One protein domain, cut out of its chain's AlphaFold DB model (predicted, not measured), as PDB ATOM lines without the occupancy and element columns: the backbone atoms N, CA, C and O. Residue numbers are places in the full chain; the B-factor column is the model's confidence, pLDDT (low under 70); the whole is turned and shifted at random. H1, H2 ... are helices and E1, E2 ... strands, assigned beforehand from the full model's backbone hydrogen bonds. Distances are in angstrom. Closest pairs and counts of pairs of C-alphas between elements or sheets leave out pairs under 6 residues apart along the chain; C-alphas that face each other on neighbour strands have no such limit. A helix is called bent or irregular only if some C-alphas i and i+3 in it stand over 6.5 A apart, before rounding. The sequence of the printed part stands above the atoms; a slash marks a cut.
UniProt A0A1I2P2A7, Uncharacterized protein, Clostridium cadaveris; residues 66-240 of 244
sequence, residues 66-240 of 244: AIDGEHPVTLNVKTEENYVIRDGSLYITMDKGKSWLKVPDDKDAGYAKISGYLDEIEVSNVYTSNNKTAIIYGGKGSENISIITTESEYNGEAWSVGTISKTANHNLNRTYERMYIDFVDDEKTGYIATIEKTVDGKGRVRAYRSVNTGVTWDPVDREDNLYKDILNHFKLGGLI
ATOM      1  N   ALA A  66      -2.061  49.173 127.474       90.38
ATOM      2  CA  ALA A  66      -1.405  48.630 128.652       90.38
ATOM      3  C   ALA A  66      -2.390  48.491 129.826       90.38
ATOM      4  O   ALA A  66      -3.254  49.353 130.040       90.38
ATOM      5  N   ILE A  67      -2.232  47.423 130.597       92.50
ATOM      6  CA  ILE A  67      -2.892  47.215 131.883       92.50
ATOM      7  C   ILE A  67      -1.876  46.709 132.905       92.50
ATOM      8  O   ILE A  67      -0.946  45.970 132.571       92.50
ATOM      9  N   ASP A  68      -2.070  47.126 134.150       94.88
ATOM     10  CA  ASP A  68      -1.201  46.733 135.252       94.88
ATOM     11  C   ASP A  68      -1.474  45.281 135.645       94.88
ATOM     12  O   ASP A  68      -2.627  44.846 135.755       94.88
ATOM     13  N   GLY A  69      -0.398  44.539 135.868       94.69
ATOM     14  CA  GLY A  69      -0.440  43.207 136.438       94.69
ATOM     15  C   GLY A  69       0.030  43.179 137.889       94.69
ATOM     16  O   GLY A  69       0.039  44.183 138.603       94.69
ATOM     17  N   GLU A  70       0.414  41.991 138.331       95.25
ATOM     18  CA  GLU A  70       0.926  41.731 139.673       95.25
ATOM     19  C   GLU A  70       2.284  41.025 139.553       95.25
ATOM     20  O   GLU A  70       2.560  40.353 138.557       95.25
ATOM     21  N   HIS A  71       3.130  41.136 140.580       94.31
ATOM     22  CA  HIS A  71       4.380  40.376 140.620       94.31
ATOM     23  C   HIS A  71       4.117  38.857 140.566       94.31
ATOM     24  O   HIS A  71       3.086  38.390 141.065       94.31
ATOM     25  N   PRO A  72       5.068  38.058 140.046       95.69
ATOM     26  CA  PRO A  72       4.928  36.612 140.010       95.69
ATOM     27  C   PRO A  72       4.764  36.018 141.405       95.69
ATOM     28  O   PRO A  72       5.400  36.442 142.374       95.69
ATOM     29  N   VAL A  73       3.978  34.952 141.480       96.12
ATOM     30  CA  VAL A  73       3.757  34.181 142.702       96.12
ATOM     31  C   VAL A  73       4.277  32.757 142.550       96.12
ATOM     32  O   VAL A  73       4.401  32.221 141.449       96.12
ATOM     33  N   THR A  74       4.565  32.099 143.669       96.12
ATOM     34  CA  THR A  74       4.825  30.657 143.680       96.12
ATOM     35  C   THR A  74       3.530  29.917 143.976       96.12
ATOM     36  O   THR A  74       2.897  30.148 145.007       96.12
ATOM     37  N   LEU A  75       3.157  28.982 143.105       93.31
ATOM     38  CA  LEU A  75       2.010  28.106 143.306       93.31
ATOM     39  C   LEU A  75       2.490  26.670 143.506       93.31
ATOM     40  O   LEU A  75       3.262  26.141 142.713       93.31
ATOM     41  N   ASN A  76       1.997  26.011 144.554       91.25
ATOM     42  CA  ASN A  76       2.197  24.574 144.729       91.25
ATOM     43  C   ASN A  76       1.144  23.815 143.911       91.25
ATOM     44  O   ASN A  76       0.077  23.473 144.426       91.25
ATOM     45  N   VAL A  77       1.417  23.639 142.620       90.81
ATOM     46  CA  VAL A  77       0.557  22.944 141.655       90.81
ATOM     47  C   VAL A  77       1.392  21.942 140.862       90.81
ATOM     48  O   VAL A  77       2.560  22.191 140.574       90.81
ATOM     49  N   LYS A  78       0.810  20.786 140.538       86.75
ATOM     50  CA  LYS A  78       1.436  19.771 139.683       86.75
ATOM     51  C   LYS A  78       0.710  19.762 138.348       86.75
ATOM     52  O   LYS A  78      -0.410  19.267 138.277       86.75
ATOM     53  N   THR A  79       1.329  20.341 137.331       87.38
ATOM     54  CA  THR A  79       0.807  20.392 135.966       87.38
ATOM     55  C   THR A  79       1.974  20.358 134.986       87.38
ATOM     56  O   THR A  79       3.049  20.868 135.300       87.38
ATOM     57  N   GLU A  80       1.760  19.735 133.831       86.94
ATOM     58  CA  GLU A  80       2.692  19.778 132.695       86.94
ATOM     59  C   GLU A  80       2.363  20.948 131.748       86.94
ATOM     60  O   GLU A  80       3.135  21.253 130.843       86.94
ATOM     61  N   GLU A  81       1.221  21.609 131.959       91.19
ATOM     62  CA  GLU A  81       0.770  22.753 131.171       91.19
ATOM     63  C   GLU A  81       1.422  24.056 131.646       91.19
ATOM     64  O   GLU A  81       1.676  24.255 132.836       91.19
ATOM     65  N   ASN A  82       1.597  25.003 130.723       93.69
ATOM     66  CA  ASN A  82       2.124  26.337 131.035       93.69
ATOM     67  C   ASN A  82       1.072  27.285 131.643       93.69
ATOM     68  O   ASN A  82       1.335  28.479 131.786       93.69
ATOM     69  N   TYR A  83      -0.110  26.780 132.003       96.38
ATOM     70  CA  TYR A  83      -1.143  27.540 132.700       96.38
ATOM     71  C   TYR A  83      -1.858  26.705 133.765       96.38
ATOM     72  O   TYR A  83      -1.846  25.473 133.747       96.38
ATOM     73  N   VAL A  84      -2.503  27.395 134.703       96.75
ATOM     74  CA  VAL A  84      -3.413  26.807 135.685       96.75
ATOM     75  C   VAL A  84      -4.514  27.800 136.035       96.75
ATOM     76  O   VAL A  84      -4.271  28.999 136.152       96.75
ATOM     77  N   ILE A  85      -5.732  27.301 136.238       96.56
ATOM     78  CA  ILE A  85      -6.840  28.090 136.782       96.56
ATOM     79  C   ILE A  85      -6.980  27.741 138.259       96.56
ATOM     80  O   ILE A  85      -7.137  26.573 138.622       96.56
ATOM     81  N   ARG A  86      -6.899  28.748 139.128       93.50
ATOM     82  CA  ARG A  86      -6.951  28.568 140.580       93.50
ATOM     83  C   ARG A  86      -7.558  29.796 141.243       93.50
ATOM     84  O   ARG A  86      -7.279  30.913 140.830       93.50
ATOM     85  N   ASP A  87      -8.376  29.590 142.273       91.88
ATOM     86  CA  ASP A  87      -8.942  30.674 143.089       91.88
ATOM     87  C   ASP A  87      -9.645  31.760 142.238       91.88
ATOM     88  O   ASP A  87      -9.557  32.953 142.515       91.88
ATOM     89  N   GLY A  88     -10.324  31.337 141.161       93.25
ATOM     90  CA  GLY A  88     -11.032  32.230 140.235       93.25
ATOM     91  C   GLY A  88     -10.120  33.097 139.360       93.25
ATOM     92  O   GLY A  88     -10.545  34.152 138.905       93.25
ATOM     93  N   SER A  89      -8.862  32.703 139.155       95.88
ATOM     94  CA  SER A  89      -7.893  33.427 138.323       95.88
ATOM     95  C   SER A  89      -7.131  32.475 137.402       95.88
ATOM     96  O   SER A  89      -6.887  31.318 137.752       95.88
ATOM     97  N   LEU A  90      -6.732  32.982 136.235       97.56
ATOM     98  CA  LEU A  90      -5.801  32.312 135.332       97.56
ATOM     99  C   LEU A  90      -4.368  32.693 135.707       97.56
ATOM    100  O   LEU A  90      -4.062  33.870 135.902       97.56
ATOM    101  N   TYR A  91      -3.495  31.697 135.779       97.94
ATOM    102  CA  TYR A  91      -2.068  31.873 136.003       97.94
ATOM    103  C   TYR A  91      -1.276  31.223 134.876       97.94
ATOM    104  O   TYR A  91      -1.573  30.091 134.502       97.94
ATOM    105  N   ILE A  92      -0.244  31.906 134.385       97.44
ATOM    106  CA  ILE A  92       0.659  31.424 133.331       97.44
ATOM    107  C   ILE A  92       2.078  31.298 133.877       97.44
ATOM    108  O   ILE A  92       2.485  32.080 134.730       97.44
ATOM    109  N   THR A  93       2.866  30.361 133.364       95.44
ATOM    110  CA  THR A  93       4.296  30.254 133.666       95.44
ATOM    111  C   THR A  93       5.137  30.241 132.392       95.44
ATOM    112  O   THR A  93       4.836  29.505 131.457       95.44
ATOM    113  N   MET A  94       6.214  31.032 132.365       94.31
ATOM    114  CA  MET A  94       7.247  31.006 131.311       94.31
ATOM    115  C   MET A  94       8.482  30.185 131.722       94.31
ATOM    116  O   MET A  94       9.404  29.997 130.934       94.31
ATOM    117  N   ASP A  95       8.535  29.706 132.970       92.81
ATOM    118  CA  ASP A  95       9.736  29.123 133.583       92.81
ATOM    119  C   ASP A  95       9.536  27.682 134.076       92.81
ATOM    120  O   ASP A  95      10.287  27.190 134.929       92.81
ATOM    121  N   LYS A  96       8.562  26.987 133.473       90.75
ATOM    122  CA  LYS A  96       8.182  25.599 133.780       90.75
ATOM    123  C   LYS A  96       7.663  25.437 135.214       90.75
ATOM    124  O   LYS A  96       8.014  24.484 135.909       90.75
ATOM    125  N   GLY A  97       6.851  26.392 135.660       92.50
ATOM    126  CA  GLY A  97       6.103  26.336 136.914       92.50
ATOM    127  C   GLY A  97       6.878  26.763 138.158       92.50
ATOM    128  O   GLY A  97       6.378  26.552 139.265       92.50
ATOM    129  N   LYS A  98       8.072  27.361 138.020       92.44
ATOM    130  CA  LYS A  98       8.819  27.899 139.174       92.44
ATOM    131  C   LYS A  98       8.156  29.171 139.701       92.44
ATOM    132  O   LYS A  98       8.082  29.363 140.916       92.44
ATOM    133  N   SER A  99       7.652  30.003 138.797       94.88
ATOM    134  CA  SER A  99       6.857  31.188 139.088       94.88
ATOM    135  C   SER A  99       5.648  31.280 138.161       94.88
ATOM    136  O   SER A  99       5.614  30.693 137.074       94.88
ATOM    137  N   TRP A 100       4.624  31.981 138.639       97.44
ATOM    138  CA  TRP A 100       3.319  32.071 138.005       97.44
ATOM    139  C   TRP A 100       2.868  33.525 137.940       97.44
ATOM    140  O   TRP A 100       2.813  34.215 138.957       97.44
ATOM    141  N   LEU A 101       2.526  33.971 136.740       97.62
ATOM    142  CA  LEU A 101       1.999  35.294 136.446       97.62
ATOM    143  C   LEU A 101       0.480  35.217 136.498       97.62
ATOM    144  O   LEU A 101      -0.122  34.447 135.749       97.62
ATOM    145  N   LYS A 102      -0.145  35.998 137.377       97.75
ATOM    146  CA  LYS A 102      -1.600  36.119 137.404       97.75
ATOM    147  C   LYS A 102      -2.042  37.005 136.247       97.75
ATOM    148  O   LYS A 102      -1.566  38.130 136.123       97.75
ATOM    149  N   VAL A 103      -2.950  36.505 135.420       97.69
ATOM    150  CA  VAL A 103      -3.478  37.262 134.285       97.69
ATOM    151  C   VAL A 103      -4.503  38.278 134.803       97.69
ATOM    152  O   VAL A 103      -5.474  37.863 135.444       97.69
ATOM    153  N   PRO A 104      -4.304  39.590 134.581       96.25
ATOM    154  CA  PRO A 104      -5.232  40.606 135.056       96.25
ATOM    155  C   PRO A 104      -6.496  40.664 134.190       96.25
ATOM    156  O   PRO A 104      -6.470  40.396 132.989       96.25
ATOM    157  N   ASP A 105      -7.605  41.071 134.806       93.44
ATOM    158  CA  ASP A 105      -8.793  41.500 134.070       93.44
ATOM    159  C   ASP A 105      -8.600  42.920 133.535       93.44
ATOM    160  O   ASP A 105      -8.164  43.810 134.276       93.44
ATOM    161  N   ASP A 106      -9.040  43.163 132.299       85.88
ATOM    162  CA  ASP A 106      -9.275  44.529 131.838       85.88
ATOM    163  C   ASP A 106     -10.559  45.086 132.478       85.88
ATOM    164  O   ASP A 106     -11.597  44.425 132.565       85.88
ATOM    165  N   LYS A 107     -10.489  46.312 132.988       79.88
ATOM    166  CA  LYS A 107     -11.609  46.989 133.652       79.88
ATOM    167  C   LYS A 107     -12.343  47.948 132.718       79.88
ATOM    168  O   LYS A 107     -13.444  48.374 133.079       79.88
ATOM    169  N   ASP A 108     -11.774  48.251 131.555       76.44
ATOM    170  CA  ASP A 108     -12.319  49.216 130.611       76.44
ATOM    171  C   ASP A 108     -13.425  48.608 129.736       76.44
ATOM    172  O   ASP A 108     -13.445  47.418 129.415       76.44
ATOM    173  N   ALA A 109     -14.394  49.442 129.359       64.94
ATOM    174  CA  ALA A 109     -15.513  49.019 128.526       64.94
ATOM    175  C   ALA A 109     -15.051  48.701 127.091       64.94
ATOM    176  O   ALA A 109     -14.295  49.467 126.499       64.94
ATOM    177  N   GLY A 110     -15.550  47.601 126.518       66.75
ATOM    178  CA  GLY A 110     -15.250  47.176 125.140       66.75
ATOM    179  C   GLY A 110     -14.261  46.012 125.033       66.75
ATOM    180  O   GLY A 110     -14.240  45.341 124.002       66.75
ATOM    181  N   TYR A 111     -13.519  45.716 126.102       75.00
ATOM    182  CA  TYR A 111     -12.693  44.515 126.222       75.00
ATOM    183  C   TYR A 111     -13.429  43.417 126.992       75.00
ATOM    184  O   TYR A 111     -14.197  43.692 127.918       75.00
ATOM    185  N   ALA A 112     -13.180  42.160 126.620       86.25
ATOM    186  CA  ALA A 112     -13.638  41.029 127.412       86.25
ATOM    187  C   ALA A 112     -12.857  40.973 128.737       86.25
ATOM    188  O   ALA A 112     -11.673  41.304 128.790       86.25
ATOM    189  N   LYS A 113     -13.500  40.499 129.808       91.06
ATOM    190  CA  LYS A 113     -12.832  40.214 131.089       91.06
ATOM    191  C   LYS A 113     -12.457  38.753 131.149       91.06
ATOM    192  O   LYS A 113     -13.358  37.918 131.106       91.06
ATOM    193  N   ILE A 114     -11.175  38.423 131.266       93.88
ATOM    194  CA  ILE A 114     -10.743  37.025 131.188       93.88
ATOM    195  C   ILE A 114     -11.342  36.153 132.299       93.88
ATOM    196  O   ILE A 114     -11.634  34.980 132.065       93.88
ATOM    197  N   SER A 115     -11.644  36.731 133.466       93.56
ATOM    198  CA  SER A 115     -12.372  36.054 134.547       93.56
ATOM    199  C   SER A 115     -13.753  35.520 134.131       93.56
ATOM    200  O   SER A 115     -14.212  34.524 134.687       93.56
ATOM    201  N   GLY A 116     -14.400  36.123 133.127       91.44
ATOM    202  CA  GLY A 116     -15.679  35.675 132.558       91.44
ATOM    203  C   GLY A 116     -15.573  34.551 131.516       91.44
ATOM    204  O   GLY A 116     -16.594  34.139 130.956       91.44
ATOM    205  N   TYR A 117     -14.353  34.086 131.232       93.19
ATOM    206  CA  TYR A 117     -14.048  33.092 130.198       93.19
ATOM    207  C   TYR A 117     -13.158  31.950 130.706       93.19
ATOM    208  O   TYR A 117     -12.701  31.142 129.906       93.19
ATOM    209  N   LEU A 118     -12.889  31.868 132.014       94.50
ATOM    210  CA  LEU A 118     -11.955  30.881 132.576       94.50
ATOM    211  C   LEU A 118     -12.342  29.433 132.251       94.50
ATOM    212  O   LEU A 118     -11.465  28.607 132.033       94.50
ATOM    213  N   ASP A 119     -13.635  29.127 132.202       91.81
ATOM    214  CA  ASP A 119     -14.167  27.800 131.874       91.81
ATOM    215  C   ASP A 119     -13.997  27.405 130.397       91.81
ATOM    216  O   ASP A 119     -14.183  26.240 130.051       91.81
ATOM    217  N   GLU A 120     -13.607  28.353 129.545       90.62
ATOM    218  CA  GLU A 120     -13.377  28.170 128.107       90.62
ATOM    219  C   GLU A 120     -11.899  28.217 127.717       90.62
ATOM    220  O   GLU A 120     -11.566  28.017 126.548       90.62
ATOM    221  N   ILE A 121     -11.002  28.500 128.665       94.38
ATOM    222  CA  ILE A 121      -9.567  28.525 128.391       94.38
ATOM    223  C   ILE A 121      -9.052  27.091 128.260       94.38
ATOM    224  O   ILE A 121      -9.000  26.336 129.230       94.38
ATOM    225  N   GLU A 122      -8.618  26.746 127.052       94.38
ATOM    226  CA  GLU A 122      -7.896  25.517 126.743       94.38
ATOM    227  C   GLU A 122      -6.414  25.812 126.451       94.38
ATOM    228  O   GLU A 122      -5.994  26.958 126.298       94.38
ATOM    229  N   VAL A 123      -5.606  24.758 126.298       95.25
ATOM    230  CA  VAL A 123      -4.188  24.878 125.902       95.25
ATOM    231  C   VAL A 123      -4.033  25.670 124.600       95.25
ATOM    232  O   VAL A 123      -3.112  26.466 124.470       95.25
ATOM    233  N   SER A 124      -4.949  25.499 123.642       96.62
ATOM    234  CA  SER A 124      -4.899  26.211 122.360       96.62
ATOM    235  C   SER A 124      -5.122  27.719 122.490       96.62
ATOM    236  O   SER A 124      -4.732  28.466 121.595       96.62
ATOM    237  N   ASN A 125      -5.716  28.179 123.593       97.69
ATOM    238  CA  ASN A 125      -5.901  29.599 123.866       97.69
ATOM    239  C   ASN A 125      -4.618  30.280 124.347       97.69
ATOM    240  O   ASN A 125      -4.592  31.506 124.412       97.69
ATOM    241  N   VAL A 126      -3.591  29.515 124.723       97.81
ATOM    242  CA  VAL A 126      -2.399  30.020 125.403       97.81
ATOM    243  C   VAL A 126      -1.162  29.741 124.562       97.81
ATOM    244  O   VAL A 126      -0.784  28.597 124.327       97.81
ATOM    245  N   TYR A 127      -0.479  30.810 124.176       97.69
ATOM    246  CA  TYR A 127       0.884  30.758 123.675       97.69
ATOM    247  C   TYR A 127       1.847  31.149 124.792       97.69
ATOM    248  O   TYR A 127       1.664  32.191 125.425       97.69
ATOM    249  N   THR A 128       2.906  30.365 124.995       96.12
ATOM    250  CA  THR A 128       3.984  30.728 125.919       96.12
ATOM    251  C   THR A 128       5.342  30.310 125.377       96.12
ATOM    252  O   THR A 128       5.552  29.155 125.006       96.12
ATOM    253  N   SER A 129       6.285  31.246 125.410       94.81
ATOM    254  CA  SER A 129       7.710  31.045 125.181       94.81
ATOM    255  C   SER A 129       8.519  31.555 126.382       94.81
ATOM    256  O   SER A 129       7.965  31.958 127.404       94.81
ATOM    257  N   ASN A 130       9.851  31.567 126.265       92.06
ATOM    258  CA  ASN A 130      10.715  32.187 127.276       92.06
ATOM    259  C   ASN A 130      10.632  33.730 127.278       92.06
ATOM    260  O   ASN A 130      11.115  34.358 128.218       92.06
ATOM    261  N   ASN A 131      10.084  34.335 126.218       93.81
ATOM    262  CA  ASN A 131      10.097  35.784 126.002       93.81
ATOM    263  C   ASN A 131       8.705  36.408 126.043       93.81
ATOM    264  O   ASN A 131       8.579  37.585 126.365       93.81
ATOM    265  N   LYS A 132       7.664  35.642 125.712       94.81
ATOM    266  CA  LYS A 132       6.308  36.158 125.550       94.81
ATOM    267  C   LYS A 132       5.278  35.127 125.969       94.81
ATOM    268  O   LYS A 132       5.447  33.926 125.771       94.81
ATOM    269  N   THR A 133       4.165  35.615 126.497       96.94
ATOM    270  CA  THR A 133       2.920  34.856 126.538       96.94
ATOM    271  C   THR A 133       1.802  35.678 125.928       96.94
ATOM    272  O   THR A 133       1.801  36.909 126.014       96.94
ATOM    273  N   ALA A 134       0.871  34.988 125.285       97.56
ATOM    274  CA  ALA A 134      -0.323  35.564 124.706       97.56
ATOM    275  C   ALA A 134      -1.508  34.635 124.949       97.56
ATOM    276  O   ALA A 134      -1.379  33.416 124.844       97.56
ATOM    277  N   ILE A 135      -2.657  35.217 125.266       97.94
ATOM    278  CA  ILE A 135      -3.866  34.474 125.605       97.94
ATOM    279  C   ILE A 135      -5.027  35.058 124.815       97.94
ATOM    280  O   ILE A 135      -5.263  36.265 124.874       97.94
ATOM    281  N   ILE A 136      -5.750  34.203 124.094       97.06
ATOM    282  CA  ILE A 136      -6.934  34.568 123.310       97.06
ATOM    283  C   ILE A 136      -8.220  34.117 124.008       97.06
ATOM    284  O   ILE A 136      -8.339  32.976 124.459       97.06
ATOM    285  N   TYR A 137      -9.193  35.019 124.101       95.19
ATOM    286  CA  TYR A 137     -10.468  34.811 124.792       95.19
ATOM    287  C   TYR A 137     -11.519  35.805 124.267       95.19
ATOM    288  O   TYR A 137     -11.235  36.592 123.369       95.19
ATOM    289  N   GLY A 138     -12.742  35.808 124.801       92.19
ATOM    290  CA  GLY A 138     -13.758  36.790 124.403       92.19
ATOM    291  C   GLY A 138     -14.734  36.305 123.326       92.19
ATOM    292  O   GLY A 138     -14.864  35.112 123.046       92.19
ATOM    293  N   GLY A 139     -15.440  37.251 122.704       88.75
ATOM    294  CA  GLY A 139     -16.334  36.979 121.574       88.75
ATOM    295  C   GLY A 139     -17.802  36.705 121.923       88.75
ATOM    296  O   GLY A 139     -18.583  36.478 120.996       88.75
ATOM    297  N   LYS A 140     -18.211  36.697 123.205       86.69
ATOM    298  CA  LYS A 140     -19.626  36.528 123.605       86.69
ATOM    299  C   LYS A 140     -20.389  37.842 123.504       86.69
ATOM    300  O   LYS A 140     -19.906  38.900 123.899       86.69
ATOM    301  N   GLY A 141     -21.649  37.769 123.081       84.44
ATOM    302  CA  GLY A 141     -22.532  38.934 123.096       84.44
ATOM    303  C   GLY A 141     -21.961  40.091 122.271       84.44
ATOM    304  O   GLY A 141     -21.686  39.932 121.086       84.44
ATOM    305  N   SER A 142     -21.815  41.264 122.881       83.62
ATOM    306  CA  SER A 142     -21.257  42.458 122.232       83.62
ATOM    307  C   SER A 142     -19.731  42.563 122.309       83.62
ATOM    308  O   SER A 142     -19.179  43.538 121.811       83.62
ATOM    309  N   GLU A 143     -19.053  41.615 122.954       86.19
ATOM    310  CA  GLU A 143     -17.605  41.661 123.150       86.19
ATOM    311  C   GLU A 143     -16.888  41.065 121.940       86.19
ATOM    312  O   GLU A 143     -17.218  39.970 121.487       86.19
ATOM    313  N   ASN A 144     -15.876  41.766 121.432       88.94
ATOM    314  CA  ASN A 144     -14.946  41.194 120.467       88.94
ATOM    315  C   ASN A 144     -14.029  40.161 121.149       88.94
ATOM    316  O   ASN A 144     -13.858  40.141 122.372       88.94
ATOM    317  N   ILE A 145     -13.401  39.310 120.343       92.25
ATOM    318  CA  ILE A 145     -12.258  38.504 120.766       92.25
ATOM    319  C   ILE A 145     -11.166  39.446 121.266       92.25
ATOM    320  O   ILE A 145     -10.795  40.399 120.576       92.25
ATOM    321  N   SER A 146     -10.657  39.151 122.454       93.38
ATOM    322  CA  SER A 146      -9.574  39.857 123.120       93.38
ATOM    323  C   SER A 146      -8.314  38.992 123.140       93.38
ATOM    324  O   SER A 146      -8.380  37.764 123.243       93.38
ATOM    325  N   ILE A 147      -7.161  39.643 123.034       95.12
ATOM    326  CA  ILE A 147      -5.846  39.029 123.180       95.12
ATOM    327  C   ILE A 147      -5.117  39.803 124.263       95.12
ATOM    328  O   ILE A 147      -4.965  41.015 124.144       95.12
ATOM    329  N   ILE A 148      -4.667  39.111 125.304       95.56
ATOM    330  CA  ILE A 148      -3.834  39.694 126.357       95.56
ATOM    331  C   ILE A 148      -2.435  39.091 126.292       95.56
ATOM    332  O   ILE A 148      -2.276  37.889 126.092       95.56
ATOM    333  N   THR A 149      -1.415  39.929 126.427       95.62
ATOM    334  CA  THR A 149      -0.013  39.557 126.247       95.62
ATOM    335  C   THR A 149       0.864  40.175 127.325       95.62
ATOM    336  O   THR A 149       0.577  41.265 127.811       95.62
ATOM    337  N   THR A 150       1.949  39.498 127.681       95.56
ATOM    338  CA  THR A 150       3.064  40.087 128.434       95.56
ATOM    339  C   THR A 150       4.366  39.532 127.890       95.56
ATOM    340  O   THR A 150       4.430  38.396 127.412       95.56
ATOM    341  N   GLU A 151       5.414  40.337 127.987       94.88
ATOM    342  CA  GLU A 151       6.784  39.927 127.688       94.88
ATOM    343  C   GLU A 151       7.523  39.595 128.988       94.88
ATOM    344  O   GLU A 151       7.139  40.049 130.071       94.88
ATOM    345  N   SER A 152       8.559  38.764 128.898       94.00
ATOM    346  CA  SER A 152       9.301  38.272 130.061       94.00
ATOM    347  C   SER A 152      10.031  39.390 130.806       94.00
ATOM    348  O   SER A 152      10.183  39.310 132.023       94.00
ATOM    349  N   GLU A 153      10.408  40.465 130.108       94.75
ATOM    350  CA  GLU A 153      11.022  41.657 130.703       94.75
ATOM    351  C   GLU A 153      10.106  42.386 131.696       94.75
ATOM    352  O   GLU A 153      10.603  43.000 132.638       94.75
ATOM    353  N   TYR A 154       8.782  42.273 131.532       95.06
ATOM    354  CA  TYR A 154       7.802  42.857 132.450       95.06
ATOM    355  C   TYR A 154       7.473  41.943 133.622       95.06
ATOM    356  O   TYR A 154       6.857  42.395 134.582       95.06
ATOM    357  N   ASN A 155       7.849  40.661 133.551       92.00
ATOM    358  CA  ASN A 155       7.666  39.701 134.636       92.00
ATOM    359  C   ASN A 155       6.220  39.666 135.189       92.00
ATOM    360  O   ASN A 155       6.008  39.509 136.387       92.00
ATOM    361  N   GLY A 156       5.219  39.859 134.320       92.25
ATOM    362  CA  GLY A 156       3.797  39.897 134.683       92.25
ATOM    363  C   GLY A 156       3.306  41.189 135.343       92.25
ATOM    364  O   GLY A 156       2.122  41.269 135.655       92.25
ATOM    365  N   GLU A 157       4.156  42.203 135.517       95.00
ATOM    366  CA  GLU A 157       3.777  43.500 136.097       95.00
ATOM    367  C   GLU A 157       3.101  44.430 135.082       95.00
ATOM    368  O   GLU A 157       2.330  45.304 135.469       95.00
ATOM    369  N   ALA A 158       3.345  44.226 133.786       94.88
ATOM    370  CA  ALA A 158       2.717  44.987 132.715       94.88
ATOM    371  C   ALA A 158       2.223  44.052 131.612       94.88
ATOM    372  O   ALA A 158       2.961  43.196 131.129       94.88
ATOM    373  N   TRP A 159       0.975  44.252 131.201       95.19
ATOM    374  CA  TRP A 159       0.331  43.486 130.142       95.19
ATOM    375  C   TRP A 159      -0.191  44.426 129.066       95.19
ATOM    376  O   TRP A 159      -0.521  45.578 129.336       95.19
ATOM    377  N   SER A 160      -0.303  43.923 127.844       92.56
ATOM    378  CA  SER A 160      -0.979  44.595 126.740       92.56
ATOM    379  C   SER A 160      -2.210  43.799 126.335       92.56
ATOM    380  O   SER A 160      -2.114  42.589 126.121       92.56
ATOM    381  N   VAL A 161      -3.356  44.463 126.219       92.12
ATOM    382  CA  VAL A 161      -4.620  43.874 125.771       92.12
ATOM    383  C   VAL A 161      -5.113  44.564 124.503       92.12
ATOM    384  O   VAL A 161      -5.145  45.791 124.410       92.12
ATOM    385  N   GLY A 162      -5.480  43.770 123.504       90.38
ATOM    386  CA  GLY A 162      -6.033  44.215 122.226       90.38
ATOM    387  C   GLY A 162      -7.272  43.411 121.846       90.38
ATOM    388  O   GLY A 162      -7.589  42.406 122.481       90.38
ATOM    389  N   THR A 163      -7.973  43.844 120.799       90.88
ATOM    390  CA  THR A 163      -9.160  43.146 120.276       90.88
ATOM    391  C   THR A 163      -9.073  42.922 118.779       90.88
ATOM    392  O   THR A 163      -8.473  43.721 118.062       90.88
ATOM    393  N   ILE A 164      -9.758  41.892 118.290       90.88
ATOM    394  CA  ILE A 164     -10.019  41.721 116.860       90.88
ATOM    395  C   ILE A 164     -11.393  42.310 116.541       90.88
ATOM    396  O   ILE A 164     -12.415  41.775 116.975       90.88
ATOM    397  N   SER A 165     -11.444  43.395 115.772       85.50
ATOM    398  CA  SER A 165     -12.705  44.061 115.425       85.50
ATOM    399  C   SER A 165     -13.676  43.127 114.689       85.50
ATOM    400  O   SER A 165     -13.263  42.251 113.927       85.50
ATOM    401  N   LYS A 166     -14.985  43.351 114.867       85.31
ATOM    402  CA  LYS A 166     -16.073  42.612 114.185       85.31
ATOM    403  C   LYS A 166     -16.076  41.098 114.445       85.31
ATOM    404  O   LYS A 166     -16.443  40.303 113.572       85.31
ATOM    405  N   THR A 167     -15.684  40.698 115.651       88.19
ATOM    406  CA  THR A 167     -15.713  39.299 116.111       88.19
ATOM    407  C   THR A 167     -16.749  39.040 117.205       88.19
ATOM    408  O   THR A 167     -16.963  37.891 117.582       88.19
ATOM    409  N   ALA A 168     -17.454  40.074 117.669       85.94
ATOM    410  CA  ALA A 168     -18.630  39.911 118.516       85.94
ATOM    411  C   ALA A 168     -19.694  39.035 117.832       85.94
ATOM    412  O   ALA A 168     -20.089  39.276 116.688       85.94
ATOM    413  N   ASN A 169     -20.175  38.007 118.535       79.75
ATOM    414  CA  ASN A 169     -21.141  37.054 117.979       79.75
ATOM    415  C   ASN A 169     -22.614  37.390 118.288       79.75
ATOM    416  O   ASN A 169     -23.516  36.678 117.842       79.75
ATOM    417  N   HIS A 170     -22.861  38.452 119.061       81.19
ATOM    418  CA  HIS A 170     -24.172  38.940 119.505       81.19
ATOM    419  C   HIS A 170     -25.041  37.900 120.233       81.19
ATOM    420  O   HIS A 170     -26.262  38.036 120.306       81.19
ATOM    421  N   ASN A 171     -24.419  36.874 120.817       79.75
ATOM    422  CA  ASN A 171     -25.080  35.824 121.580       79.75
ATOM    423  C   ASN A 171     -24.393  35.635 122.939       79.75
ATOM    424  O   ASN A 171     -23.250  35.202 123.016       79.75
ATOM    425  N   LEU A 172     -25.110  35.931 124.024       79.00
ATOM    426  CA  LEU A 172     -24.572  35.834 125.388       79.00
ATOM    427  C   LEU A 172     -24.289  34.390 125.838       79.00
ATOM    428  O   LEU A 172     -23.470  34.177 126.721       79.00
ATOM    429  N   ASN A 173     -24.956  33.407 125.230       74.00
ATOM    430  CA  ASN A 173     -24.879  31.994 125.615       74.00
ATOM    431  C   ASN A 173     -24.023  31.164 124.655       74.00
ATOM    432  O   ASN A 173     -23.960  29.940 124.771       74.00
ATOM    433  N   ARG A 174     -23.438  31.803 123.641       67.88
ATOM    434  CA  ARG A 174     -22.638  31.137 122.623       67.88
ATOM    435  C   ARG A 174     -21.313  31.848 122.517       67.88
ATOM    436  O   ARG A 174     -21.234  33.061 122.625       67.88
ATOM    437  N   THR A 175     -20.286  31.069 122.283       70.38
ATOM    438  CA  THR A 175     -18.896  31.500 122.255       70.38
ATOM    439  C   THR A 175     -18.269  30.827 121.035       70.38
ATOM    440  O   THR A 175     -18.945  30.076 120.308       70.38
ATOM    441  N   TYR A 176     -17.012  31.136 120.748       85.44
ATOM    442  CA  TYR A 176     -16.265  30.340 119.785       85.44
ATOM    443  C   TYR A 176     -16.068  28.938 120.360       85.44
ATOM    444  O   TYR A 176     -15.700  28.786 121.514       85.44
ATOM    445  N   GLU A 177     -16.325  27.908 119.556       86.94
ATOM    446  CA  GLU A 177     -16.170  26.517 119.982       86.94
ATOM    447  C   GLU A 177     -14.745  26.240 120.441       86.94
ATOM    448  O   GLU A 177     -14.549  25.602 121.466       86.94
ATOM    449  N   ARG A 178     -13.769  26.729 119.667       91.69
ATOM    450  CA  ARG A 178     -12.346  26.695 120.003       91.69
ATOM    451  C   ARG A 178     -11.644  27.903 119.417       91.69
ATOM    452  O   ARG A 178     -12.003  28.384 118.335       91.69
ATOM    453  N   MET A 179     -10.609  28.351 120.108       95.38
ATOM    454  CA  MET A 179      -9.693  29.377 119.636       95.38
ATOM    455  C   MET A 179      -8.262  28.861 119.733       95.38
ATOM    456  O   MET A 179      -7.921  28.091 120.631       95.38
ATOM    457  N   TYR A 180      -7.452  29.287 118.777       97.88
ATOM    458  CA  TYR A 180      -6.056  28.920 118.635       97.88
ATOM    459  C   TYR A 180      -5.241  30.193 118.488       97.88
ATOM    460  O   TYR A 180      -5.613  31.059 117.693       97.88
ATOM    461  N   ILE A 181      -4.133  30.288 119.213       98.50
ATOM    462  CA  ILE A 181      -3.132  31.337 119.044       98.50
ATOM    463  C   ILE A 181      -1.740  30.715 119.051       98.50
ATOM    464  O   ILE A 181      -1.462  29.803 119.824       98.50
ATOM    465  N   ASP A 182      -0.871  31.202 118.175       98.12
ATOM    466  CA  ASP A 182       0.548  30.863 118.180       98.12
ATOM    467  C   ASP A 182       1.351  31.983 117.519       98.12
ATOM    468  O   ASP A 182       0.801  32.833 116.811       98.12
ATOM    469  N   PHE A 183       2.656  31.980 117.746       97.44
ATOM    470  CA  PHE A 183       3.588  32.905 117.134       97.44
ATOM    471  C   PHE A 183       4.733  32.157 116.453       97.44
ATOM    472  O   PHE A 183       5.324  31.229 117.001       97.44
ATOM    473  N   VAL A 184       5.068  32.607 115.249       95.62
ATOM    474  CA  VAL A 184       6.124  32.064 114.391       95.62
ATOM    475  C   VAL A 184       7.150  33.153 114.060       95.62
ATOM    476  O   VAL A 184       7.003  34.310 114.464       95.62
ATOM    477  N   ASP A 185       8.210  32.783 113.339       93.44
ATOM    478  CA  ASP A 185       9.279  33.697 112.904       93.44
ATOM    479  C   ASP A 185       9.932  34.472 114.061       93.44
ATOM    480  O   ASP A 185      10.029  35.701 114.029       93.44
ATOM    481  N   ASP A 186      10.362  33.749 115.100       92.12
ATOM    482  CA  ASP A 186      10.903  34.330 116.336       92.12
ATOM    483  C   ASP A 186       9.942  35.355 116.962       92.12
ATOM    484  O   ASP A 186      10.333  36.466 117.319       92.12
ATOM    485  N   GLU A 187       8.660  34.994 117.039       94.19
ATOM    486  CA  GLU A 187       7.584  35.786 117.649       94.19
ATOM    487  C   GLU A 187       7.182  37.070 116.904       94.19
ATOM    488  O   GLU A 187       6.382  37.868 117.405       94.19
ATOM    489  N   LYS A 188       7.680  37.271 115.678       92.81
ATOM    490  CA  LYS A 188       7.350  38.447 114.853       92.81
ATOM    491  C   LYS A 188       5.981  38.340 114.198       92.81
ATOM    492  O   LYS A 188       5.277  39.349 114.085       92.81
ATOM    493  N   THR A 189       5.605  37.128 113.802       96.56
ATOM    494  CA  THR A 189       4.343  36.840 113.120       96.56
ATOM    495  C   THR A 189       3.427  36.077 114.068       96.56
ATOM    496  O   THR A 189       3.804  35.030 114.584       96.56
ATOM    497  N   GLY A 190       2.220  36.583 114.302       97.69
ATOM    498  CA  GLY A 190       1.201  35.894 115.094       97.69
ATOM    499  C   GLY A 190       0.157  35.251 114.191       97.69
ATOM    500  O   GLY A 190      -0.272  35.879 113.221       97.69
ATOM    501  N   TYR A 191      -0.299  34.050 114.532       98.50
ATOM    502  CA  TYR A 191      -1.419  33.371 113.888       98.50
ATOM    503  C   TYR A 191      -2.538  33.102 114.883       98.50
ATOM    504  O   TYR A 191      -2.299  32.678 116.010       98.50
ATOM    505  N   ILE A 192      -3.773  33.322 114.435       98.25
ATOM    506  CA  ILE A 192      -4.981  32.939 115.163       98.25
ATOM    507  C   ILE A 192      -5.890  32.143 114.236       98.25
ATOM    508  O   ILE A 192      -6.079  32.512 113.076       98.25
ATOM    509  N   ALA A 193      -6.510  31.096 114.774       96.88
ATOM    510  CA  ALA A 193      -7.660  30.447 114.160       96.88
ATOM    511  C   ALA A 193      -8.810  30.338 115.163       96.88
ATOM    512  O   ALA A 193      -8.609  30.052 116.339       96.88
ATOM    513  N   THR A 194     -10.035  30.553 114.698       94.31
ATOM    514  CA  THR A 194     -11.236  30.483 115.537       94.31
ATOM    515  C   THR A 194     -12.260  29.583 114.878       94.31
ATOM    516  O   THR A 194     -12.515  29.736 113.681       94.31
ATOM    517  N   ILE A 195     -12.886  28.695 115.643       91.06
ATOM    518  CA  ILE A 195     -13.962  27.823 115.177       91.06
ATOM    519  C   ILE A 195     -15.262  28.338 115.783       91.06
ATOM    520  O   ILE A 195     -15.472  28.253 116.987       91.06
ATOM    521  N   GLU A 196     -16.148  28.903 114.968       83.69
ATOM    522  CA  GLU A 196     -17.481  29.291 115.428       83.69
ATOM    523  C   GLU A 196     -18.366  28.062 115.463       83.69
ATOM    524  O   GLU A 196     -18.616  27.467 114.415       83.69
ATOM    525  N   LYS A 197     -18.932  27.730 116.626       69.94
ATOM    526  CA  LYS A 197     -20.028  26.764 116.672       69.94
ATOM    527  C   LYS A 197     -21.118  27.304 115.746       69.94
ATOM    528  O   LYS A 197     -21.550  28.438 115.939       69.94
ATOM    529  N   THR A 198     -21.616  26.525 114.794       66.50
ATOM    530  CA  THR A 198     -22.787  26.884 113.968       66.50
ATOM    531  C   THR A 198     -23.975  25.985 114.316       66.50
ATOM    532  O   THR A 198     -23.815  24.952 114.964       66.50
ATOM    533  N   VAL A 199     -25.210  26.432 114.053       61.38
ATOM    534  CA  VAL A 199     -26.431  25.674 114.433       61.38
ATOM    535  C   VAL A 199     -26.522  24.344 113.673       61.38
ATOM    536  O   VAL A 199     -27.052  23.370 114.191       61.38
ATOM    537  N   ASP A 200     -25.950  24.299 112.473       59.22
ATOM    538  CA  ASP A 200     -25.853  23.133 111.593       59.22
ATOM    539  C   ASP A 200     -24.633  22.234 111.883       59.22
ATOM    540  O   ASP A 200     -24.409  21.263 111.164       59.22
ATOM    541  N   GLY A 201     -23.836  22.547 112.914       54.72
ATOM    542  CA  GLY A 201     -22.657  21.766 113.306       54.72
ATOM    543  C   GLY A 201     -21.470  21.850 112.340       54.72
ATOM    544  O   GLY A 201     -20.486  21.147 112.537       54.72
ATOM    545  N   LYS A 202     -21.538  22.705 111.310       56.19
ATOM    546  CA  LYS A 202     -20.500  22.853 110.277       56.19
ATOM    547  C   LYS A 202     -19.384  23.850 110.600       56.19
ATOM    548  O   LYS A 202     -18.612  24.161 109.704       56.19
ATOM    549  N   GLY A 203     -19.295  24.335 111.841       65.19
ATOM    550  CA  GLY A 203     -18.140  25.040 112.405       65.19
ATOM    551  C   GLY A 203     -17.477  26.071 111.477       65.19
ATOM    552  O   GLY A 203     -16.591  25.715 110.702       65.19
ATOM    553  N   ARG A 204     -17.828  27.365 111.530       82.75
ATOM    554  CA  ARG A 204     -17.174  28.340 110.635       82.75
ATOM    555  C   ARG A 204     -15.770  28.659 111.148       82.75
ATOM    556  O   ARG A 204     -15.624  29.370 112.137       82.75
ATOM    557  N   VAL A 205     -14.747  28.200 110.429       90.31
ATOM    558  CA  VAL A 205     -13.358  28.581 110.714       90.31
ATOM    559  C   VAL A 205     -13.052  29.971 110.139       90.31
ATOM    560  O   VAL A 205     -13.459  30.295 109.011       90.31
ATOM    561  N   ARG A 206     -12.364  30.799 110.932       93.38
ATOM    562  CA  ARG A 206     -11.752  32.078 110.533       93.38
ATOM    563  C   ARG A 206     -10.279  32.072 110.939       93.38
ATOM    564  O   ARG A 206      -9.934  31.425 111.925       93.38
ATOM    565  N   ALA A 207      -9.446  32.788 110.191       96.31
ATOM    566  CA  ALA A 207      -8.017  32.918 110.455       96.31
ATOM    567  C   ALA A 207      -7.608  34.395 110.472       96.31
ATOM    568  O   ALA A 207      -8.173  35.202 109.729       96.31
ATOM    569  N   TYR A 208      -6.624  34.728 111.304       97.19
ATOM    570  CA  TYR A 208      -6.073  36.075 111.432       97.19
ATOM    571  C   TYR A 208      -4.550  36.020 111.520       97.19
ATOM    572  O   TYR A 208      -3.982  35.048 112.025       97.19
ATOM    573  N   ARG A 209      -3.898  37.089 111.061       97.31
ATOM    574  CA  ARG A 209      -2.449  37.266 111.144       97.31
ATOM    575  C   ARG A 209      -2.114  38.588 111.821       97.31
ATOM    576  O   ARG A 209      -2.663  39.624 111.466       97.31
ATOM    577  N   SER A 210      -1.128  38.552 112.705       95.25
ATOM    578  CA  SER A 210      -0.392  39.727 113.165       95.25
ATOM    579  C   SER A 210       0.985  39.770 112.500       95.25
ATOM    580  O   SER A 210       1.670  38.751 112.444       95.25
ATOM    581  N   VAL A 211       1.423  40.954 112.067       94.75
ATOM    582  CA  VAL A 211       2.795  41.211 111.566       94.75
ATOM    583  C   VAL A 211       3.589  42.161 112.472       94.75
ATOM    584  O   VAL A 211       4.662  42.637 112.107       94.75
ATOM    585  N   ASN A 212       3.044  42.470 113.647       90.50
ATOM    586  CA  ASN A 212       3.609  43.383 114.636       90.50
ATOM    587  C   ASN A 212       3.533  42.761 116.034       90.50
ATOM    588  O   ASN A 212       2.986  43.361 116.953       90.50
ATOM    589  N   THR A 213       4.042  41.529 116.163       89.62
ATOM    590  CA  THR A 213       4.245  40.846 117.456       89.62
ATOM    591  C   THR A 213       2.997  40.718 118.345       89.62
ATOM    592  O   THR A 213       3.115  40.513 119.556       89.62
ATOM    593  N   GLY A 214       1.804  40.752 117.743       89.38
ATOM    594  CA  GLY A 214       0.516  40.507 118.392       89.38
ATOM    595  C   GLY A 214      -0.274  41.771 118.717       89.38
ATOM    596  O   GLY A 214      -1.321  41.661 119.353       89.38
ATOM    597  N   VAL A 215       0.209  42.945 118.294       87.31
ATOM    598  CA  VAL A 215      -0.446  44.233 118.560       87.31
ATOM    599  C   VAL A 215      -1.741  44.362 117.756       87.31
ATOM    600  O   VAL A 215      -2.788  44.624 118.335       87.31
ATOM    601  N   THR A 216      -1.714  44.119 116.441       89.19
ATOM    602  CA  THR A 216      -2.917  44.167 115.587       89.19
ATOM    603  C   THR A 216      -3.102  42.883 114.797       89.19
ATOM    604  O   THR A 216      -2.131  42.257 114.376       89.19
ATOM    605  N   TRP A 217      -4.357  42.531 114.525       92.94
ATOM    606  CA  TRP A 217      -4.724  41.272 113.883       92.94
ATOM    607  C   TRP A 217      -5.603  41.517 112.664       92.94
ATOM    608  O   TRP A 217      -6.734  41.985 112.788       92.94
ATOM    609  N   ASP A 218      -5.090  41.161 111.491       93.31
ATOM    610  CA  ASP A 218      -5.807  41.290 110.229       93.31
ATOM    611  C   ASP A 218      -6.488  39.966 109.862       93.31
ATOM    612  O   ASP A 218      -5.856  38.906 109.965       93.31
ATOM    613  N   PRO A 219      -7.755  39.982 109.410       95.00
ATOM    614  CA  PRO A 219      -8.405  38.784 108.898       95.00
ATOM    615  C   PRO A 219      -7.708  38.300 107.625       95.00
ATOM    616  O   PRO A 219      -7.362  39.092 106.748       95.00
ATOM    617  N   VAL A 220      -7.542  36.985 107.505       96.00
ATOM    618  CA  VAL A 220      -6.973  36.348 106.312       96.00
ATOM    619  C   VAL A 220      -8.102  35.778 105.459       96.00
ATOM    620  O   VAL A 220      -8.941  35.016 105.952       96.00
ATOM    621  N   ASP A 221      -8.136  36.162 104.181       92.81
ATOM    622  CA  ASP A 221      -9.142  35.684 103.233       92.81
ATOM    623  C   ASP A 221      -8.985  34.179 102.979       92.81
ATOM    624  O   ASP A 221      -7.874  33.667 102.885       92.81
ATOM    625  N   ARG A 222     -10.102  33.462 102.832       90.44
ATOM    626  CA  ARG A 222     -10.124  32.015 102.570       90.44
ATOM    627  C   ARG A 222      -9.470  31.628 101.248       90.44
ATOM    628  O   ARG A 222      -9.046  30.484 101.102       90.44
ATOM    629  N   GLU A 223      -9.451  32.543 100.286       90.12
ATOM    630  CA  GLU A 223      -8.809  32.336  98.990       90.12
ATOM    631  C   GLU A 223      -7.288  32.552  99.046       90.12
ATOM    632  O   GLU A 223      -6.580  32.117  98.137       90.12
ATOM    633  N   ASP A 224      -6.771  33.167 100.116       94.31
ATOM    634  CA  ASP A 224      -5.336  33.351 100.331       94.31
ATOM    635  C   ASP A 224      -4.672  32.021 100.731       94.31
ATOM    636  O   ASP A 224      -5.178  31.262 101.563       94.31
ATOM    637  N   ASN A 225      -3.493  31.740 100.175       94.75
ATOM    638  CA  ASN A 225      -2.694  30.579 100.571       94.75
ATOM    639  C   ASN A 225      -2.328  30.628 102.060       94.75
ATOM    640  O   ASN A 225      -2.331  29.588 102.718       94.75
ATOM    641  N   LEU A 226      -2.127  31.830 102.607       96.06
ATOM    642  CA  LEU A 226      -1.855  32.029 104.025       96.06
ATOM    643  C   LEU A 226      -2.967  31.458 104.914       96.06
ATOM    644  O   LEU A 226      -2.682  30.947 105.994       96.06
ATOM    645  N   TYR A 227      -4.230  31.494 104.476       95.75
ATOM    646  CA  TYR A 227      -5.328  30.901 105.241       95.75
ATOM    647  C   TYR A 227      -5.103  29.403 105.442       95.75
ATOM    648  O   TYR A 227      -5.217  28.895 106.557       95.75
ATOM    649  N   LYS A 228      -4.725  28.695 104.372       94.12
ATOM    650  CA  LYS A 228      -4.432  27.257 104.425       94.12
ATOM    651  C   LYS A 228      -3.211  26.972 105.288       94.12
ATOM    652  O   LYS A 228      -3.240  26.013 106.054       94.12
ATOM    653  N   ASP A 229      -2.184  27.812 105.206       95.50
ATOM    654  CA  ASP A 229      -0.977  27.675 106.021       95.50
ATOM    655  C   ASP A 229      -1.294  27.816 107.514       95.50
ATOM    656  O   ASP A 229      -0.899  26.957 108.304       95.50
ATOM    657  N   ILE A 230      -2.099  28.814 107.897       96.94
ATOM    658  CA  ILE A 230      -2.557  28.999 109.283       96.94
ATOM    659  C   ILE A 230      -3.383  27.795 109.751       96.94
ATOM    660  O   ILE A 230      -3.178  27.284 110.852       96.94
ATOM    661  N   LEU A 231      -4.310  27.295 108.929       95.12
ATOM    662  CA  LEU A 231      -5.095  26.124 109.315       95.12
ATOM    663  C   LEU A 231      -4.226  24.876 109.461       95.12
ATOM    664  O   LEU A 231      -4.410  24.116 110.408       95.12
ATOM    665  N   ASN A 232      -3.268  24.656 108.565       94.81
ATOM    666  CA  ASN A 232      -2.346  23.528 108.654       94.81
ATOM    667  C   ASN A 232      -1.442  23.624 109.885       94.81
ATOM    668  O   ASN A 232      -1.234  22.608 110.551       94.81
ATOM    669  N   HIS A 233      -0.981  24.831 110.226       96.44
ATOM    670  CA  HIS A 233      -0.217  25.113 111.444       96.44
ATOM    671  C   HIS A 233      -0.953  24.616 112.695       96.44
ATOM    672  O   HIS A 233      -0.402  23.866 113.498       96.44
ATOM    673  N   PHE A 234      -2.253  24.907 112.786       96.12
ATOM    674  CA  PHE A 234      -3.114  24.438 113.876       96.12
ATOM    675  C   PHE A 234      -3.716  23.038 113.668       96.12
ATOM    676  O   PHE A 234      -4.543  22.597 114.467       96.12
ATOM    677  N   LYS A 235      -3.311  22.310 112.616       94.00
ATOM    678  CA  LYS A 235      -3.844  20.982 112.241       94.00
ATOM    679  C   LYS A 235      -5.361  20.977 111.984       94.00
ATOM    680  O   LYS A 235      -6.036  19.971 112.185       94.00
ATOM    681  N   LEU A 236      -5.888  22.095 111.495       90.06
ATOM    682  CA  LEU A 236      -7.291  22.332 111.145       90.06
ATOM    683  C   LEU A 236      -7.595  22.127 109.651       90.06
ATOM    684  O   LEU A 236      -8.732  22.329 109.231       90.06
ATOM    685  N   GLY A 237      -6.619  21.714 108.836       74.19
ATOM    686  CA  GLY A 237      -6.782  21.560 107.381       74.19
ATOM    687  C   GLY A 237      -7.922  20.619 106.951       74.19
ATOM    688  O   GLY A 237      -8.485  20.791 105.876       74.19
ATOM    689  N   GLY A 238      -8.334  19.675 107.807       69.44
ATOM    690  CA  GLY A 238      -9.483  18.793 107.553       69.44
ATOM    691  C   GLY A 238     -10.861  19.472 107.622       69.44
ATOM    692  O   GLY A 238     -11.852  18.847 107.260       69.44
ATOM    693  N   LEU A 239     -10.935  20.727 108.080       69.62
ATOM    694  CA  LEU A 239     -12.166  21.534 108.135       69.62
ATOM    695  C   LEU A 239     -12.371  22.402 106.880       69.62
ATOM    696  O   LEU A 239     -13.318  23.186 106.810       69.62
ATOM    697  N   ILE A 240     -11.486  22.282 105.890       61.47
ATOM    698  CA  ILE A 240     -11.642  22.920 104.586       61.47
ATOM    699  C   ILE A 240     -12.642  22.076 103.781       61.47
ATOM    700  O   ILE A 240     -12.282  21.062 103.188       61.47
TER     701      ILE A 240
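What this domain is: This is residues 66 to 240 of the 244 residues of an uncharacterized protein of Clostridium cadaveris (UniProt A0A1I2P2A7). Two twisted sheets, E1 E7 E6 E5 E4 and E8 E9 E10 E11, make a sandwich, partly face to face, and come closest where E4 and E5 meet E8. H2 packs across the far face of the four-stranded sheet, while the irregular helix H1 and the small hairpin E2 E3 sit over the far face of the five-stranded one. The printed part has 175 residues, with two named helices and eleven named strands in the order E1 E2 E3 H1 E4 E5 E6 E7 E8 E9 E10 E11 H2, and its three sheets are antiparallel. The class is mixed, helices and strands, with under half of the residues in named elements. The whole is compact, with a radius of gyration of the C-alphas of 15.7 A, and rounded, spanning 45 by 36 by 30 A.

Where its parts are: The largest sheet holds E1, residues 66 to 68, which begins at C-alpha 66 at (-1.405, 48.630, 128.652); E7, residues 158 to 164, 20.6 A long; E6, residues 145 to 151, 20.3 A; E5, residues 132 to 138, 20.1 A; and E4, residues 126 to 128. The second sheet holds E8, residues 176 to 184, 23.1 A long; E9, residues 189 to 196, 23.2 A; E10, residues 204 to 210, 20.4 A; and E11, residues 218 to 220. C-alpha 176, where E8 begins, is at (-16.265, 30.340, 119.785). The third sheet pairs E2, residues 83 to 86, with E3, residues 89 to 92. H1 is residues 114 to 120. H2, residues 225 to 233, is 12.4 A long and ends at C-alpha 233 at (-0.217, 25.113, 111.444).

How they stand to each other: The five-stranded sheet is strongly twisted, and its edge strands are E1 and E4. E4 E5 E6 E7 form a meander, each strand the antiparallel neighbour of the one before; so do E8 E9 E10 E11. N 135 and O 148 join E5 to E6 at 2.8 A, and N 149 and O 160 join E6 to E7 at 2.8 A, both within hydrogen-bond range. E7 is staggered: it pairs with E1 over residues 158 to 160, with N 67 and O 159 at 2.8 A, and with E6 over residues 160 to 164. The facing parts of the two sandwich sheets are 9.9 A centre to centre, and their strands stand at 34 degrees. The closest C-alphas of E4 and E8 are those of Tyr 127 and Asp 182, 5.5 A apart. In the second sheet, N 180 and O 193 of the hairpin E8 and E9 are 2.8 A apart, and N 192 and O 208 of the hairpin E9 and E10 are 3.0 A apart. H2 is on this sheet at a height of 8.5 A and runs across the strands, at 80 degrees to E9 on the local plane; its closest C-alphas to E9 are those of Ile 230 and Tyr 191, 6.5 A. H1 is on the five-stranded sheet at a height of 7.4 A, only just over E5, with 3 of its C-alphas falling there. The C-alphas of Ser 89 in E3 and Ser 115 in H1 are their closest, 6.4 A. H1 is irregular, with C-alphas 116 and 119 8.0 A apart. In H2 every O i to N i+4 pair is within hydrogen-bond range; in H1 it is 1 of 3, beside 2 of 4 O i to N i+3 pairs.

The domain as a whole: The farthest C-alphas, those of Asn 76 and Glu 223, are 47.7 A apart. The printed part has no cut. The links E1 to E2, E3 to H1 and E7 to E8 are long, the last joining the two sheets of the sandwich. Mean pLDDT of the printed part is 90.2; residues 109 to 110, 174, 197 to 203 and 238 to 240 are under 70.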